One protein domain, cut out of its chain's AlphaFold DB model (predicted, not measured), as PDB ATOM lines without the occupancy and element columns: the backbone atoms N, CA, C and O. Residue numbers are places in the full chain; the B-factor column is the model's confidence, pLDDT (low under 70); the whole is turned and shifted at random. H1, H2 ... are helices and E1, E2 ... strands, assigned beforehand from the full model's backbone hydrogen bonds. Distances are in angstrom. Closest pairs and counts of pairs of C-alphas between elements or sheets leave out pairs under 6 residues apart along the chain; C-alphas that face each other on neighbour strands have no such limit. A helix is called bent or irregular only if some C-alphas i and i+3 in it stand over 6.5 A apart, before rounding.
ATOM      1  N   LEU A 101       8.572  27.688 -56.158       91.25
ATOM      2  CA  LEU A 101       7.460  26.979 -55.530       91.25
ATOM      3  C   LEU A 101       6.375  27.977 -55.112       91.25
ATOM      4  O   LEU A 101       6.689  28.992 -54.495       91.25
ATOM      5  N   GLU A 102       5.110  27.673 -55.382       90.69
ATOM      6  CA  GLU A 102       3.975  28.456 -54.882       90.69
ATOM      7  C   GLU A 102       3.156  27.630 -53.890       90.69
ATOM      8  O   GLU A 102       2.911  26.443 -54.117       90.69
ATOM      9  N   GLY A 103       2.721  28.260 -52.799       90.25
ATOM     10  CA  GLY A 103       1.852  27.646 -51.803       90.25
ATOM     11  C   GLY A 103       1.460  28.609 -50.687       90.25
ATOM     12  O   GLY A 103       1.229  29.791 -50.925       90.25
ATOM     13  N   ILE A 104       1.387  28.128 -49.441       90.62
ATOM     14  CA  ILE A 104       1.073  28.999 -48.284       90.62
ATOM     15  C   ILE A 104       2.149  30.080 -48.093       90.62
ATOM     16  O   ILE A 104       1.847  31.200 -47.688       90.62
ATOM     17  N   ILE A 105       3.393  29.722 -48.403       93.94
ATOM     18  CA  ILE A 105       4.546  30.617 -48.485       93.94
ATOM     19  C   ILE A 105       5.174  30.348 -49.844       93.94
ATOM     20  O   ILE A 105       5.548  29.203 -50.114       93.94
ATOM     21  N   ASN A 106       5.277  31.364 -50.693       95.19
ATOM     22  CA  ASN A 106       5.889  31.205 -52.007       95.19
ATOM     23  C   ASN A 106       7.404  31.345 -51.885       95.19
ATOM     24  O   ASN A 106       7.900  32.116 -51.064       95.19
ATOM     25  N   LEU A 107       8.134  30.610 -52.716       96.44
ATOM     26  CA  LEU A 107       9.586  30.635 -52.787       96.44
ATOM     27  C   LEU A 107      10.020  31.111 -54.173       96.44
ATOM     28  O   LEU A 107       9.651  30.518 -55.191       96.44
ATOM     29  N   TYR A 108      10.872  32.131 -54.187       95.94
ATOM     30  CA  TYR A 108      11.493  32.666 -55.393       95.94
ATOM     31  C   TYR A 108      13.017  32.683 -55.281       95.94
ATOM     32  O   TYR A 108      13.574  32.624 -54.181       95.94
ATOM     33  N   CYS A 109      13.680  32.797 -56.430       93.88
ATOM     34  CA  CYS A 109      15.114  33.040 -56.539       93.88
ATOM     35  C   CYS A 109      15.373  34.390 -57.214       93.88
ATOM     36  O   CYS A 109      14.709  34.743 -58.194       93.88
ATOM     37  N   ALA A 110      16.349  35.128 -56.691       93.62
ATOM     38  CA  ALA A 110      16.792  36.410 -57.216       93.62
ATOM     39  C   ALA A 110      18.308  36.586 -57.034       93.62
ATOM     40  O   ALA A 110      18.926  35.966 -56.171       93.62
ATOM     41  N   GLN A 111      18.904  37.461 -57.832       92.00
ATOM     42  CA  GLN A 111      20.224  38.038 -57.616       92.00
ATOM     43  C   GLN A 111      20.080  39.404 -56.944       92.00
ATOM     44  O   GLN A 111      19.233  40.213 -57.328       92.00
ATOM     45  N   ILE A 112      20.933  39.681 -55.964       91.44
ATOM     46  CA  ILE A 112      20.949  40.952 -55.234       91.44
ATOM     47  C   ILE A 112      22.352  41.555 -55.237       91.44
ATOM     48  O   ILE A 112      23.344  40.828 -55.298       91.44
ATOM     49  N   ASP A 113      22.420  42.881 -55.136       89.06
ATOM     50  CA  ASP A 113      23.666  43.594 -54.861       89.06
ATOM     51  C   ASP A 113      23.904  43.638 -53.346       89.06
ATOM     52  O   ASP A 113      23.138  44.242 -52.597       89.06
ATOM     53  N   TYR A 114      24.973  42.974 -52.919       86.94
ATOM     54  CA  TYR A 114      25.418  42.800 -51.538       86.94
ATOM     55  C   TYR A 114      26.715  43.577 -51.244       86.94
ATOM     56  O   TYR A 114      27.468  43.284 -50.310       86.94
ATOM     57  N   SER A 115      27.052  44.552 -52.096       83.69
ATOM     58  CA  SER A 115      28.300  45.318 -51.996       83.69
ATOM     59  C   SER A 115      28.425  46.120 -50.697       83.69
ATOM     60  O   SER A 115      29.536  46.280 -50.184       83.69
ATOM     61  N   LYS A 116      27.315  46.605 -50.129       82.06
ATOM     62  CA  LYS A 116      27.316  47.465 -48.930       82.06
ATOM     63  C   LYS A 116      27.672  46.695 -47.657       82.06
ATOM     64  O   LYS A 116      28.227  47.258 -46.714       82.06
ATOM     65  N   GLU A 117      27.401  45.399 -47.645       80.69
ATOM     66  CA  GLU A 117      27.596  44.470 -46.536       80.69
ATOM     67  C   GLU A 117      28.989  43.815 -46.588       80.69
ATOM     68  O   GLU A 117      29.446  43.188 -45.626       80.69
ATOM     69  N   MET A 118      29.703  44.006 -47.702       74.81
ATOM     70  CA  MET A 118      30.977  43.365 -48.021       74.81
ATOM     71  C   MET A 118      32.185  43.977 -47.288       74.81
ATOM     72  O   MET A 118      33.286  43.445 -47.409       74.81
ATOM     73  N   ASN A 119      31.996  45.026 -46.474       62.03
ATOM     74  CA  ASN A 119      33.043  45.880 -45.878       62.03
ATOM     75  C   ASN A 119      34.209  45.172 -45.149       62.03
ATOM     76  O   ASN A 119      35.192  45.837 -44.859       62.03
ATOM     77  N   ASN A 120      34.143  43.865 -44.870       60.75
ATOM     78  CA  ASN A 120      35.293  43.019 -44.494       60.75
ATOM     79  C   ASN A 120      35.113  41.529 -44.882       60.75
ATOM     80  O   ASN A 120      35.838  40.662 -44.387       60.75
ATOM     81  N   ARG A 121      34.124  41.191 -45.723       63.50
ATOM     82  CA  ARG A 121      33.798  39.800 -46.084       63.50
ATOM     83  C   ARG A 121      34.464  39.448 -47.417       63.50
ATOM     84  O   ARG A 121      34.374  40.202 -48.381       63.50
ATOM     85  N   LYS A 122      35.131  38.291 -47.490       61.31
ATOM     86  CA  LYS A 122      35.639  37.758 -48.765       61.31
ATOM     87  C   LYS A 122      34.438  37.230 -49.557       61.31
ATOM     88  O   LYS A 122      33.931  36.167 -49.231       61.31
ATOM     89  N   SER A 123      33.965  37.979 -50.546       60.81
ATOM     90  CA  SER A 123      32.929  37.528 -51.487       60.81
ATOM     91  C   SER A 123      33.548  37.222 -52.853       60.81
ATOM     92  O   SER A 123      34.577  37.807 -53.200       60.81
ATOM     93  N   PHE A 124      32.922  36.338 -53.636       64.19
ATOM     94  CA  PHE A 124      33.292  36.126 -55.043       64.19
ATOM     95  C   PHE A 124      32.948  37.340 -55.924       64.19
ATOM     96  O   PHE A 124      33.568  37.545 -56.965       64.19
ATOM     97  N   GLY A 125      31.997  38.165 -55.481       73.50
ATOM     98  CA  GLY A 125      31.579  39.400 -56.133       73.50
ATOM     99  C   GLY A 125      30.480  40.108 -55.335       73.50
ATOM    100  O   GLY A 125      29.998  39.567 -54.339       73.50
ATOM    101  N   PRO A 126      30.074  41.320 -55.741       78.81
ATOM    102  CA  PRO A 126      28.985  42.030 -55.074       78.81
ATOM    103  C   PRO A 126      27.624  41.371 -55.331       78.81
ATOM    104  O   PRO A 126      26.709  41.567 -54.547       78.81
ATOM    105  N   ILE A 127      27.486  40.587 -56.405       87.00
ATOM    106  CA  ILE A 127      26.220  39.948 -56.760       87.00
ATOM    107  C   ILE A 127      26.150  38.556 -56.147       87.00
ATOM    108  O   ILE A 127      27.009  37.716 -56.418       87.00
ATOM    109  N   VAL A 128      25.110  38.317 -55.353       88.69
ATOM    110  CA  VAL A 128      24.869  37.036 -54.680       88.69
ATOM    111  C   VAL A 128      23.451  36.551 -54.945       88.69
ATOM    112  O   VAL A 128      22.544  37.336 -55.230       88.69
ATOM    113  N   THR A 129      23.254  35.245 -54.843       91.19
ATOM    114  CA  THR A 129      21.942  34.608 -54.943       91.19
ATOM    115  C   THR A 129      21.191  34.767 -53.626       91.19
ATOM    116  O   THR A 129      21.735  34.512 -52.550       91.19
ATOM    117  N   ALA A 130      19.917  35.127 -53.704       93.75
ATOM    118  CA  ALA A 130      19.003  35.183 -52.576       93.75
ATOM    119  C   ALA A 130      17.746  34.359 -52.863       93.75
ATOM    120  O   ALA A 130      17.166  34.417 -53.950       93.75
ATOM    121  N   PHE A 131      17.301  33.620 -51.852       95.94
ATOM    122  CA  PHE A 131      15.975  33.021 -51.832       95.94
ATOM    123  C   PHE A 131      15.013  33.976 -51.139       95.94
ATOM    124  O   PHE A 131      15.293  34.468 -50.042       95.94
ATOM    125  N   LEU A 132      13.878  34.229 -51.779       97.31
ATOM    126  CA  LEU A 132      12.857  35.141 -51.286       97.31
ATOM    127  C   LEU A 132      11.620  34.331 -50.915       97.31
ATOM    128  O   LEU A 132      11.012  33.696 -51.777       97.31
ATOM    129  N   ALA A 133      11.261  34.351 -49.637       97.38
ATOM    130  CA  ALA A 133      10.022  33.769 -49.152       97.38
ATOM    131  C   ALA A 133       8.959  34.866 -49.039       97.38
ATOM    132  O   ALA A 133       9.093  35.768 -48.214       97.38
ATOM    133  N   GLU A 134       7.925  34.791 -49.871       97.19
ATOM    134  CA  GLU A 134       6.750  35.669 -49.816       97.19
ATOM    135  C   GLU A 134       5.694  35.001 -48.940       97.19
ATOM    136  O   GLU A 134       5.359  33.833 -49.159       97.19
ATOM    137  N   ILE A 135       5.143  35.739 -47.980       95.50
ATOM    138  CA  ILE A 135       4.005  35.317 -47.161       95.50
ATOM    139  C   ILE A 135       2.782  36.083 -47.681       95.50
ATOM    140  O   ILE A 135       2.526  37.204 -47.234       95.50
ATOM    141  N   PRO A 136       2.004  35.531 -48.636       91.06
ATOM    142  CA  PRO A 136       1.057  36.336 -49.414       91.06
ATOM    143  C   PRO A 136      -0.046  36.972 -48.566       91.06
ATOM    144  O   PRO A 136      -0.529  38.052 -48.881       91.06
ATOM    145  N   LYS A 137      -0.438  36.315 -47.466       89.88
ATOM    146  CA  LYS A 137      -1.464  36.823 -46.543       89.88
ATOM    147  C   LYS A 137      -1.009  38.045 -45.742       89.88
ATOM    148  O   LYS A 137      -1.858  38.786 -45.259       89.88
ATOM    149  N   GLU A 138       0.296  38.219 -45.574       91.69
ATOM    150  CA  GLU A 138       0.891  39.279 -44.756       91.69
ATOM    151  C   GLU A 138       1.556  40.371 -45.601       91.69
ATOM    152  O   GLU A 138       2.024  41.357 -45.037       91.69
ATOM    153  N   ASP A 139       1.615  40.195 -46.928       91.56
ATOM    154  CA  ASP A 139       2.393  41.043 -47.845       91.56
ATOM    155  C   ASP A 139       3.832  41.271 -47.338       91.56
ATOM    156  O   ASP A 139       4.384  42.373 -47.358       91.56
ATOM    157  N   SER A 140       4.430  40.206 -46.795       95.31
ATOM    158  CA  SER A 140       5.730  40.244 -46.133       95.31
ATOM    159  C   SER A 140       6.728  39.313 -46.816       95.31
ATOM    160  O   SER A 140       6.369  38.314 -47.448       95.31
ATOM    161  N   TRP A 141       8.006  39.677 -46.704       97.50
ATOM    162  CA  TRP A 141       9.108  39.003 -47.377       97.50
ATOM    163  C   TRP A 141      10.203  38.631 -46.385       97.50
ATOM    164  O   TRP A 141      10.622  39.447 -45.561       97.50
ATOM    165  N   VAL A 142      10.720  37.411 -46.510       97.12
ATOM    166  CA  VAL A 142      11.926  36.963 -45.813       97.12
ATOM    167  C   VAL A 142      12.999  36.651 -46.846       97.12
ATOM    168  O   VAL A 142      12.826  35.796 -47.709       97.12
ATOM    169  N   GLU A 143      14.122  37.354 -46.740       96.31
ATOM    170  CA  GLU A 143      15.268  37.205 -47.632       96.31
ATOM    171  C   GLU A 143      16.346  36.322 -46.996       96.31
ATOM    172  O   GLU A 143      16.780  36.559 -45.861       96.31
ATOM    173  N   ILE A 144      16.785  35.309 -47.737       94.69
ATOM    174  CA  ILE A 144      17.747  34.292 -47.309       94.69
ATOM    175  C   ILE A 144      18.923  34.324 -48.284       94.69
ATOM    176  O   ILE A 144      18.794  33.922 -49.440       94.69
ATOM    177  N   ILE A 145      20.072  34.801 -47.817       91.38
ATOM    178  CA  ILE A 145      21.256  35.026 -48.653       91.38
ATOM    179  C   ILE A 145      22.014  33.713 -48.829       91.38
ATOM    180  O   ILE A 145      22.277  33.037 -47.840       91.38
ATOM    181  N   CYS A 146      22.401  33.331 -50.044       87.31
ATOM    182  CA  CYS A 146      23.165  32.105 -50.260       87.31
ATOM    183  C   CYS A 146      24.607  32.249 -49.724       87.31
ATOM    184  O   CYS A 146      25.406  32.977 -50.315       87.31
ATOM    185  N   PRO A 147      25.014  31.526 -48.659       75.62
ATOM    186  CA  PRO A 147      26.360  31.669 -48.095       75.62
ATOM    187  C   PRO A 147      27.459  31.080 -48.989       75.62
ATOM    188  O   PRO A 147      28.636  31.304 -48.736       75.62
ATOM    189  N   ALA A 148      27.113  30.297 -50.016       72.50
ATOM    190  CA  ALA A 148      28.102  29.791 -50.968       72.50
ATOM    191  C   ALA A 148      28.709  30.924 -51.814       72.50
ATOM    192  O   ALA A 148      29.887  30.856 -52.162       72.50
ATOM    193  N   ASP A 149      27.935  31.983 -52.066       72.62
ATOM    194  CA  ASP A 149      28.382  33.156 -52.823       72.62
ATOM    195  C   ASP A 149      29.218  34.108 -51.941       72.62
ATOM    196  O   ASP A 149      30.053  34.867 -52.436       72.62
ATOM    197  N   ILE A 150      29.066  33.995 -50.615       76.00
ATOM    198  CA  ILE A 150      29.799  34.741 -49.586       76.00
ATOM    199  C   ILE A 150      30.706  33.764 -48.831       76.00
ATOM    200  O   ILE A 150      30.329  33.263 -47.777       76.00
ATOM    201  N   PHE A 151      31.877  33.456 -49.396       68.62
ATOM    202  CA  PHE A 151      32.893  32.498 -48.913       68.62
ATOM    203  C   PHE A 151      32.627  31.864 -47.525       68.62
ATOM    204  O   PHE A 151      33.188  32.285 -46.512       68.62
ATOM    205  N   ASN A 152      31.785  30.822 -47.498       62.72
ATOM    206  CA  ASN A 152      31.472  30.007 -46.316       62.72
ATOM    207  C   ASN A 152      31.159  30.826 -45.045       62.72
ATOM    208  O   ASN A 152      31.693  30.563 -43.960       62.72
ATOM    209  N   ASP A 153      30.307  31.841 -45.186       76.25
ATOM    210  CA  ASP A 153      29.946  32.743 -44.099       76.25
ATOM    211  C   ASP A 153      29.046  32.061 -43.052       76.25
ATOM    212  O   ASP A 153      27.819  31.972 -43.172       76.25
ATOM    213  N   GLN A 154      29.676  31.577 -41.979       81.44
ATOM    214  CA  GLN A 154      28.988  30.955 -40.848       81.44
ATOM    215  C   GLN A 154      28.003  31.900 -40.151       81.44
ATOM    216  O   GLN A 154      27.026  31.428 -39.565       81.44
ATOM    217  N   LEU A 155      28.265  33.212 -40.155       85.00
ATOM    218  CA  LEU A 155      27.355  34.183 -39.558       85.00
ATOM    219  C   LEU A 155      26.088  34.281 -40.405       85.00
ATOM    220  O   LEU A 155      24.997  34.176 -39.846       85.00
ATOM    221  N   GLU A 156      26.235  34.393 -41.726       86.31
ATOM    222  CA  GLU A 156      25.103  34.426 -42.658       86.31
ATOM    223  C   GLU A 156      24.278  33.138 -42.573       86.31
ATOM    224  O   GLU A 156      23.059  33.181 -42.417       86.31
ATOM    225  N   SER A 157      24.941  31.977 -42.531       87.94
ATOM    226  CA  SER A 157      24.252  30.698 -42.334       87.94
ATOM    227  C   SER A 157      23.450  30.673 -41.031       87.94
ATOM    228  O   SER A 157      22.306  30.230 -41.034       87.94
ATOM    229  N   LYS A 158      24.003  31.165 -39.913       88.75
ATOM    230  CA  LYS A 158      23.279  31.224 -38.629       88.75
ATOM    231  C   LYS A 158      22.103  32.200 -38.669       88.75
ATOM    232  O   LYS A 158      21.103  31.969 -37.991       88.75
ATOM    233  N   GLN A 159      22.222  33.306 -39.401       90.44
ATOM    234  CA  GLN A 159      21.123  34.256 -39.586       90.44
ATOM    235  C   GLN A 159      20.001  33.633 -40.418       90.44
ATOM    236  O   GLN A 159      18.839  33.711 -40.021       90.44
ATOM    237  N   ASN A 160      20.344  32.949 -41.506       92.50
ATOM    238  CA  ASN A 160      19.389  32.218 -42.331       92.50
ATOM    239  C   ASN A 160      18.680  31.102 -41.557       92.50
ATOM    240  O   ASN A 160      17.458  31.004 -41.635       92.50
ATOM    241  N   ASP A 161      19.407  30.331 -40.740       90.88
ATOM    242  CA  ASP A 161      18.814  29.292 -39.892       90.88
ATOM    243  C   ASP A 161      17.746  29.891 -38.954       90.88
ATOM    244  O   ASP A 161      16.661  29.330 -38.800       90.88
ATOM    245  N   LYS A 162      18.015  31.066 -38.361       92.19
ATOM    246  CA  LYS A 162      17.046  31.787 -37.513       92.19
ATOM    247  C   LYS A 162      15.836  32.283 -38.304       92.19
ATOM    248  O   LYS A 162      14.712  32.121 -37.834       92.19
ATOM    249  N   LYS A 163      16.053  32.876 -39.484       95.00
ATOM    250  CA  LYS A 163      14.978  33.346 -40.376       95.00
ATOM    251  C   LYS A 163      14.048  32.188 -40.755       95.00
ATOM    252  O   LYS A 163      12.839  32.307 -40.590       95.00
ATOM    253  N   LEU A 164      14.610  31.050 -41.167       94.75
ATOM    254  CA  LEU A 164      13.860  29.836 -41.506       94.75
ATOM    255  C   LEU A 164      13.133  29.235 -40.300       94.75
ATOM    256  O   LEU A 164      11.977  28.837 -40.415       94.75
ATOM    257  N   ALA A 165      13.772  29.204 -39.128       93.44
ATOM    258  CA  ALA A 165      13.130  28.730 -37.906       93.44
ATOM    259  C   ALA A 165      11.925  29.598 -37.512       93.44
ATOM    260  O   ALA A 165      10.901  29.066 -37.091       93.44
ATOM    261  N   SER A 166      12.036  30.918 -37.691       94.06
ATOM    262  CA  SER A 166      10.932  31.854 -37.475       94.06
ATOM    263  C   SER A 166       9.819  31.667 -38.506       94.06
ATOM    264  O   SER A 166       8.650  31.632 -38.140       94.06
ATOM    265  N   LEU A 167      10.176  31.512 -39.785       94.69
ATOM    266  CA  LEU A 167       9.227  31.311 -40.881       94.69
ATOM    267  C   LEU A 167       8.393  30.033 -40.689       94.69
ATOM    268  O   LEU A 167       7.199  30.006 -40.971       94.69
ATOM    269  N   PHE A 168       9.016  28.978 -40.159       94.75
ATOM    270  CA  PHE A 168       8.389  27.673 -39.955       94.75
ATOM    271  C   PHE A 168       8.069  27.372 -38.493       94.75
ATOM    272  O   PHE A 168       7.978  26.201 -38.124       94.75
ATOM    273  N   ILE A 169       7.878  28.397 -37.657       92.12
ATOM    274  CA  ILE A 169       7.765  28.251 -36.198       92.12
ATOM    275  C   ILE A 169       6.744  27.184 -35.767       92.12
ATOM    276  O   ILE A 169       7.022  26.396 -34.868       92.12
ATOM    277  N   ASN A 170       5.622  27.063 -36.481       91.25
ATOM    278  CA  ASN A 170       4.555  26.102 -36.174       91.25
ATOM    279  C   ASN A 170       4.904  24.634 -36.494       91.25
ATOM    280  O   ASN A 170       4.217  23.731 -36.028       91.25
ATOM    281  N   GLN A 171       5.927  24.374 -37.312       94.00
ATOM    282  CA  GLN A 171       6.350  23.022 -37.718       94.00
ATOM    283  C   GLN A 171       7.859  22.791 -37.524       94.00
ATOM    284  O   GLN A 171       8.408  21.796 -38.003       94.00
ATOM    285  N   ILE A 172       8.549  23.685 -36.808       92.12
ATOM    286  CA  ILE A 172      10.011  23.671 -36.700       92.12
ATOM    287  C   ILE A 172      10.543  22.383 -36.071       92.12
ATOM    288  O   ILE A 172      11.595  21.888 -36.469       92.12
ATOM    289  N   GLU A 173       9.797  21.773 -35.149       93.00
ATOM    290  CA  GLU A 173      10.186  20.503 -34.530       93.00
ATOM    291  C   GLU A 173      10.372  19.379 -35.557       93.00
ATOM    292  O   GLU A 173      11.290  18.567 -35.413       93.00
ATOM    293  N   LYS A 174       9.551  19.380 -36.618       93.19
ATOM    294  CA  LYS A 174       9.587  18.403 -37.715       93.19
ATOM    295  C   LYS A 174      10.565  18.783 -38.833       93.19
ATOM    296  O   LYS A 174      10.984  17.895 -39.569       93.19
ATOM    297  N   LEU A 175      10.912  20.068 -38.960       93.31
ATOM    298  CA  LEU A 175      11.696  20.618 -40.079       93.31
ATOM    299  C   LEU A 175      13.141  20.994 -39.726       93.31
ATOM    300  O   LEU A 175      13.969  21.153 -40.619       93.31
ATOM    301  N   LYS A 176      13.489  21.126 -38.439       89.44
ATOM    302  CA  LYS A 176      14.813  21.605 -37.984       89.44
ATOM    303  C   LYS A 176      16.008  20.822 -38.541       89.44
ATOM    304  O   LYS A 176      17.109  21.361 -38.618       89.44
ATOM    305  N   ASN A 177      15.805  19.552 -38.891       89.38
ATOM    306  CA  ASN A 177      16.852  18.693 -39.443       89.38
ATOM    307  C   ASN A 177      16.978  18.814 -40.968       89.38
ATOM    308  O   ASN A 177      18.015  18.438 -41.506       89.38
ATOM    309  N   ASP A 178      15.958  19.348 -41.641       89.88
ATOM    310  CA  ASP A 178      15.932  19.565 -43.090       89.88
ATOM    311  C   ASP A 178      16.449  20.956 -43.481       89.88
ATOM    312  O   ASP A 178      16.742  21.192 -44.652       89.88
ATOM    313  N   ILE A 179      16.590  21.877 -42.516       87.19
ATOM    314  CA  ILE A 179      17.210  23.182 -42.754       87.19
ATOM    315  C   ILE A 179      18.644  22.952 -43.267       87.19
ATOM    316  O   ILE A 179      19.444  22.309 -42.574       87.19
ATOM    317  N   PRO A 180      18.996  23.454 -44.466       77.38
ATOM    318  CA  PRO A 180      20.266  23.173 -45.119       77.38
ATOM    319  C   PRO A 180      21.411  23.956 -44.463       77.38
ATOM    320  O   PRO A 180      21.912  24.935 -45.006       77.38
ATOM    321  N   LYS A 181      21.855  23.497 -43.287       72.94
ATOM    322  CA  LYS A 181      22.974  24.059 -42.510       72.94
ATOM    323  C   LYS A 181      24.195  24.263 -43.417       72.94
ATOM    324  O   LYS A 181      24.845  23.287 -43.789       72.94
ATOM    325  N   SER A 182      24.510  25.511 -43.768       67.81
ATOM    326  CA  SER A 182      25.598  25.968 -44.664       67.81
ATOM    327  C   SER A 182      25.532  25.603 -46.159       67.81
ATOM    328  O   SER A 182      26.349  26.096 -46.931       67.81
ATOM    329  N   SER A 183      24.569  24.798 -46.619       73.12
ATOM    330  CA  SER A 183      24.512  24.316 -48.012       73.12
ATOM    331  C   SER A 183      23.200  24.715 -48.677       73.12
ATOM    332  O   SER A 183      22.391  23.873 -49.065       73.12
ATOM    333  N   TYR A 184      22.993  26.022 -48.771       81.75
ATOM    334  CA  TYR A 184      21.830  26.621 -49.408       81.75
ATOM    335  C   TYR A 184      21.951  26.448 -50.924       81.75
ATOM    336  O   TYR A 184      22.881  26.955 -51.542       81.75
ATOM    337  N   ASN A 185      21.043  25.684 -51.523       85.50
ATOM    338  CA  ASN A 185      20.899  25.579 -52.970       85.50
ATOM    339  C   ASN A 185      19.417  25.428 -53.329       85.50
ATOM    340  O   ASN A 185      18.591  25.141 -52.459       85.50
ATOM    341  N   GLN A 186      19.095  25.627 -54.605       88.69
ATOM    342  CA  GLN A 186      17.718  25.640 -55.096       88.69
ATOM    343  C   GLN A 186      16.967  24.347 -54.752       88.69
ATOM    344  O   GLN A 186      15.907  24.417 -54.137       88.69
ATOM    345  N   ASP A 187      17.553  23.178 -55.029       89.19
ATOM    346  CA  ASP A 187      16.927  21.875 -54.762       89.19
ATOM    347  C   ASP A 187      16.585  21.678 -53.275       89.19
ATOM    348  O   ASP A 187      15.485  21.246 -52.929       89.19
ATOM    349  N   LYS A 188      17.510  22.025 -52.371       91.38
ATOM    350  CA  LYS A 188      17.310  21.897 -50.921       91.38
ATOM    351  C   LYS A 188      16.275  22.883 -50.396       91.38
ATOM    352  O   LYS A 188      15.481  22.514 -49.534       91.38
ATOM    353  N   MET A 189      16.271  24.113 -50.906       93.38
ATOM    354  CA  MET A 189      15.287  25.126 -50.518       93.38
ATOM    355  C   MET A 189      13.884  24.740 -50.984       93.38
ATOM    356  O   MET A 189      12.947  24.786 -50.189       93.38
ATOM    357  N   ILE A 190      13.749  24.269 -52.225       92.38
ATOM    358  CA  ILE A 190      12.487  23.734 -52.742       92.38
ATOM    359  C   ILE A 190      12.018  22.557 -51.885       92.38
ATOM    360  O   ILE A 190      10.873  22.550 -51.439       92.38
ATOM    361  N   ALA A 191      12.892  21.581 -51.615       92.56
ATOM    362  CA  ALA A 191      12.538  20.409 -50.816       92.56
ATOM    363  C   ALA A 191      12.077  20.787 -49.399       92.56
ATOM    364  O   ALA A 191      11.094  20.234 -48.905       92.56
ATOM    365  N   LEU A 192      12.746  21.754 -48.761       94.56
ATOM    366  CA  LEU A 192      12.382  22.256 -47.438       94.56
ATOM    367  C   LEU A 192      11.000  22.923 -47.438       94.56
ATOM    368  O   LEU A 192      10.168  22.595 -46.593       94.56
ATOM    369  N   PHE A 193      10.741  23.833 -48.381       94.12
ATOM    370  CA  PHE A 193       9.457  24.535 -48.459       94.12
ATOM    371  C   PHE A 193       8.319  23.590 -48.844       94.12
ATOM    372  O   PHE A 193       7.251  23.650 -48.239       94.12
ATOM    373  N   LYS A 194       8.571  22.654 -49.765       92.38
ATOM    374  CA  LYS A 194       7.615  21.600 -50.109       92.38
ATOM    375  C   LYS A 194       7.250  20.778 -48.873       92.38
ATOM    376  O   LYS A 194       6.073  20.592 -48.591       92.38
ATOM    377  N   LYS A 195       8.246  20.340 -48.095       92.88
ATOM    378  CA  LYS A 195       8.011  19.592 -46.852       92.88
ATOM    379  C   LYS A 195       7.223  20.412 -45.832       92.88
ATOM    380  O   LYS A 195       6.381  19.857 -45.137       92.88
ATOM    381  N   TYR A 196       7.478  21.718 -45.735       93.44
ATOM    382  CA  TYR A 196       6.667  22.602 -44.902       93.44
ATOM    383  C   TYR A 196       5.206  22.617 -45.363       93.44
ATOM    384  O   TYR A 196       4.329  22.362 -44.540       93.44
ATOM    385  N   HIS A 197       4.935  22.847 -46.653       91.50
ATOM    386  CA  HIS A 197       3.568  22.847 -47.187       91.50
ATOM    387  C   HIS A 197       2.866  21.503 -46.968       91.50
ATOM    388  O   HIS A 197       1.758  21.491 -46.442       91.50
ATOM    389  N   ASP A 198       3.544  20.383 -47.232       89.19
ATOM    390  CA  ASP A 198       3.021  19.028 -46.996       89.19
ATOM    391  C   ASP A 198       2.605  18.801 -45.519       89.19
ATOM    392  O   ASP A 198       1.754  17.960 -45.235       89.19
ATOM    393  N   LEU A 199       3.180  19.544 -44.560       90.81
ATOM    394  CA  LEU A 199       2.836  19.458 -43.133       90.81
ATOM    395  C   LEU A 199       1.683  20.373 -42.708       90.81
ATOM    396  O   LEU A 199       1.033  20.081 -41.702       90.81
ATOM    397  N   VAL A 200       1.483  21.503 -43.391       89.00
ATOM    398  CA  VAL A 200       0.493  22.521 -42.989       89.00
ATOM    399  C   VAL A 200      -0.774  22.516 -43.834       89.00
ATOM    400  O   VAL A 200      -1.777  23.090 -43.416       89.00
ATOM    401  N   CYS A 201      -0.757  21.887 -45.005       84.44
ATOM    402  CA  CYS A 201      -1.916  21.849 -45.880       84.44
ATOM    403  C   CYS A 201      -2.883  20.759 -45.438       84.44
ATOM    404  O   CYS A 201      -2.601  19.570 -45.554       84.44
ATOM    405  N   THR A 202      -4.023  21.182 -44.896       68.06
ATOM    406  CA  THR A 202      -5.041  20.284 -44.342       68.06
ATOM    407  C   THR A 202      -6.011  19.759 -45.398       68.06
ATOM    408  O   THR A 202      -6.554  18.678 -45.209       68.06
TER     409      THR A 202
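Overview. This is residues 101 to 202 of the 240 residues of an uncharacterized protein of Coprobacter fastidiosus NSB1 (UniProt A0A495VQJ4). A strongly twisted wall of three strands has two long helices, H1 and H3, over one face, with the other face bare of named helices. H1 runs along edge strand E3 and H3 along edge strand E1, while short H2 sits between their ends, off the sheet. The printed part has 102 residues, in the order E1 E2 E3 H1 H2 H3; the sheet, E1 - E2 - E3, is antiparallel and the class mixed. It is compact, with a radius of gyration of the C-alphas of 13.7 A, yet elongated, spanning 46 by 27 by 21 A.

Along the chain. E1, residues 106 to 113, begins at C-alpha 106 (5.889, 31.205, -52.007), spans 21.9 A and bends by 51 degrees at residue 109. E2, residues 127 to 135, spans 24.6 A; E3, residues 140 to 145, 16.6 A. H1, residues 154 to 167, spans 19.8 A. H2, residues 169 to 175, spans 9.4 A and is irregular, with C-alphas 170 and 173 8.1 A apart. H3, residues 186 to 200, spans 21.3 A and ends at C-alpha 200 (0.493, 22.521, -42.989).

Arrangement. E1, E2 and E3 form a meander, each strand the antiparallel neighbour of the one before; N 108 and O 132 are 2.9 A apart, as are N 133 and O 142. H1 and H3 are on the same face, two layers, helices over one face of a sheet. The closest C-alphas of H1 and E3, Ile 144 and Asn 160, are 5.6 A apart; those of H3 and E1, Leu 107 and Phe 193, 7.5 A. H1 and H3 are apart. H2 and H3 touch at a steep tilt of 67 degrees, the C-alphas of Gln 171 and Tyr 196 closest at 7.2 A. Every O i to N i+4 pair is within hydrogen-bond range in H1 and H3; in H2 1 of 3 is, and 2 of 4 O i to N i+3 pairs.

Size, cuts and confidence. The C-alphas of Asn 120 and Thr 202, the two farthest apart, are 46.3 A apart. The printed part has no cut. The link from E1 to E2 is long. The pLDDT is under 70 at residues 119 to 124, 151 to 152, 182 and 202.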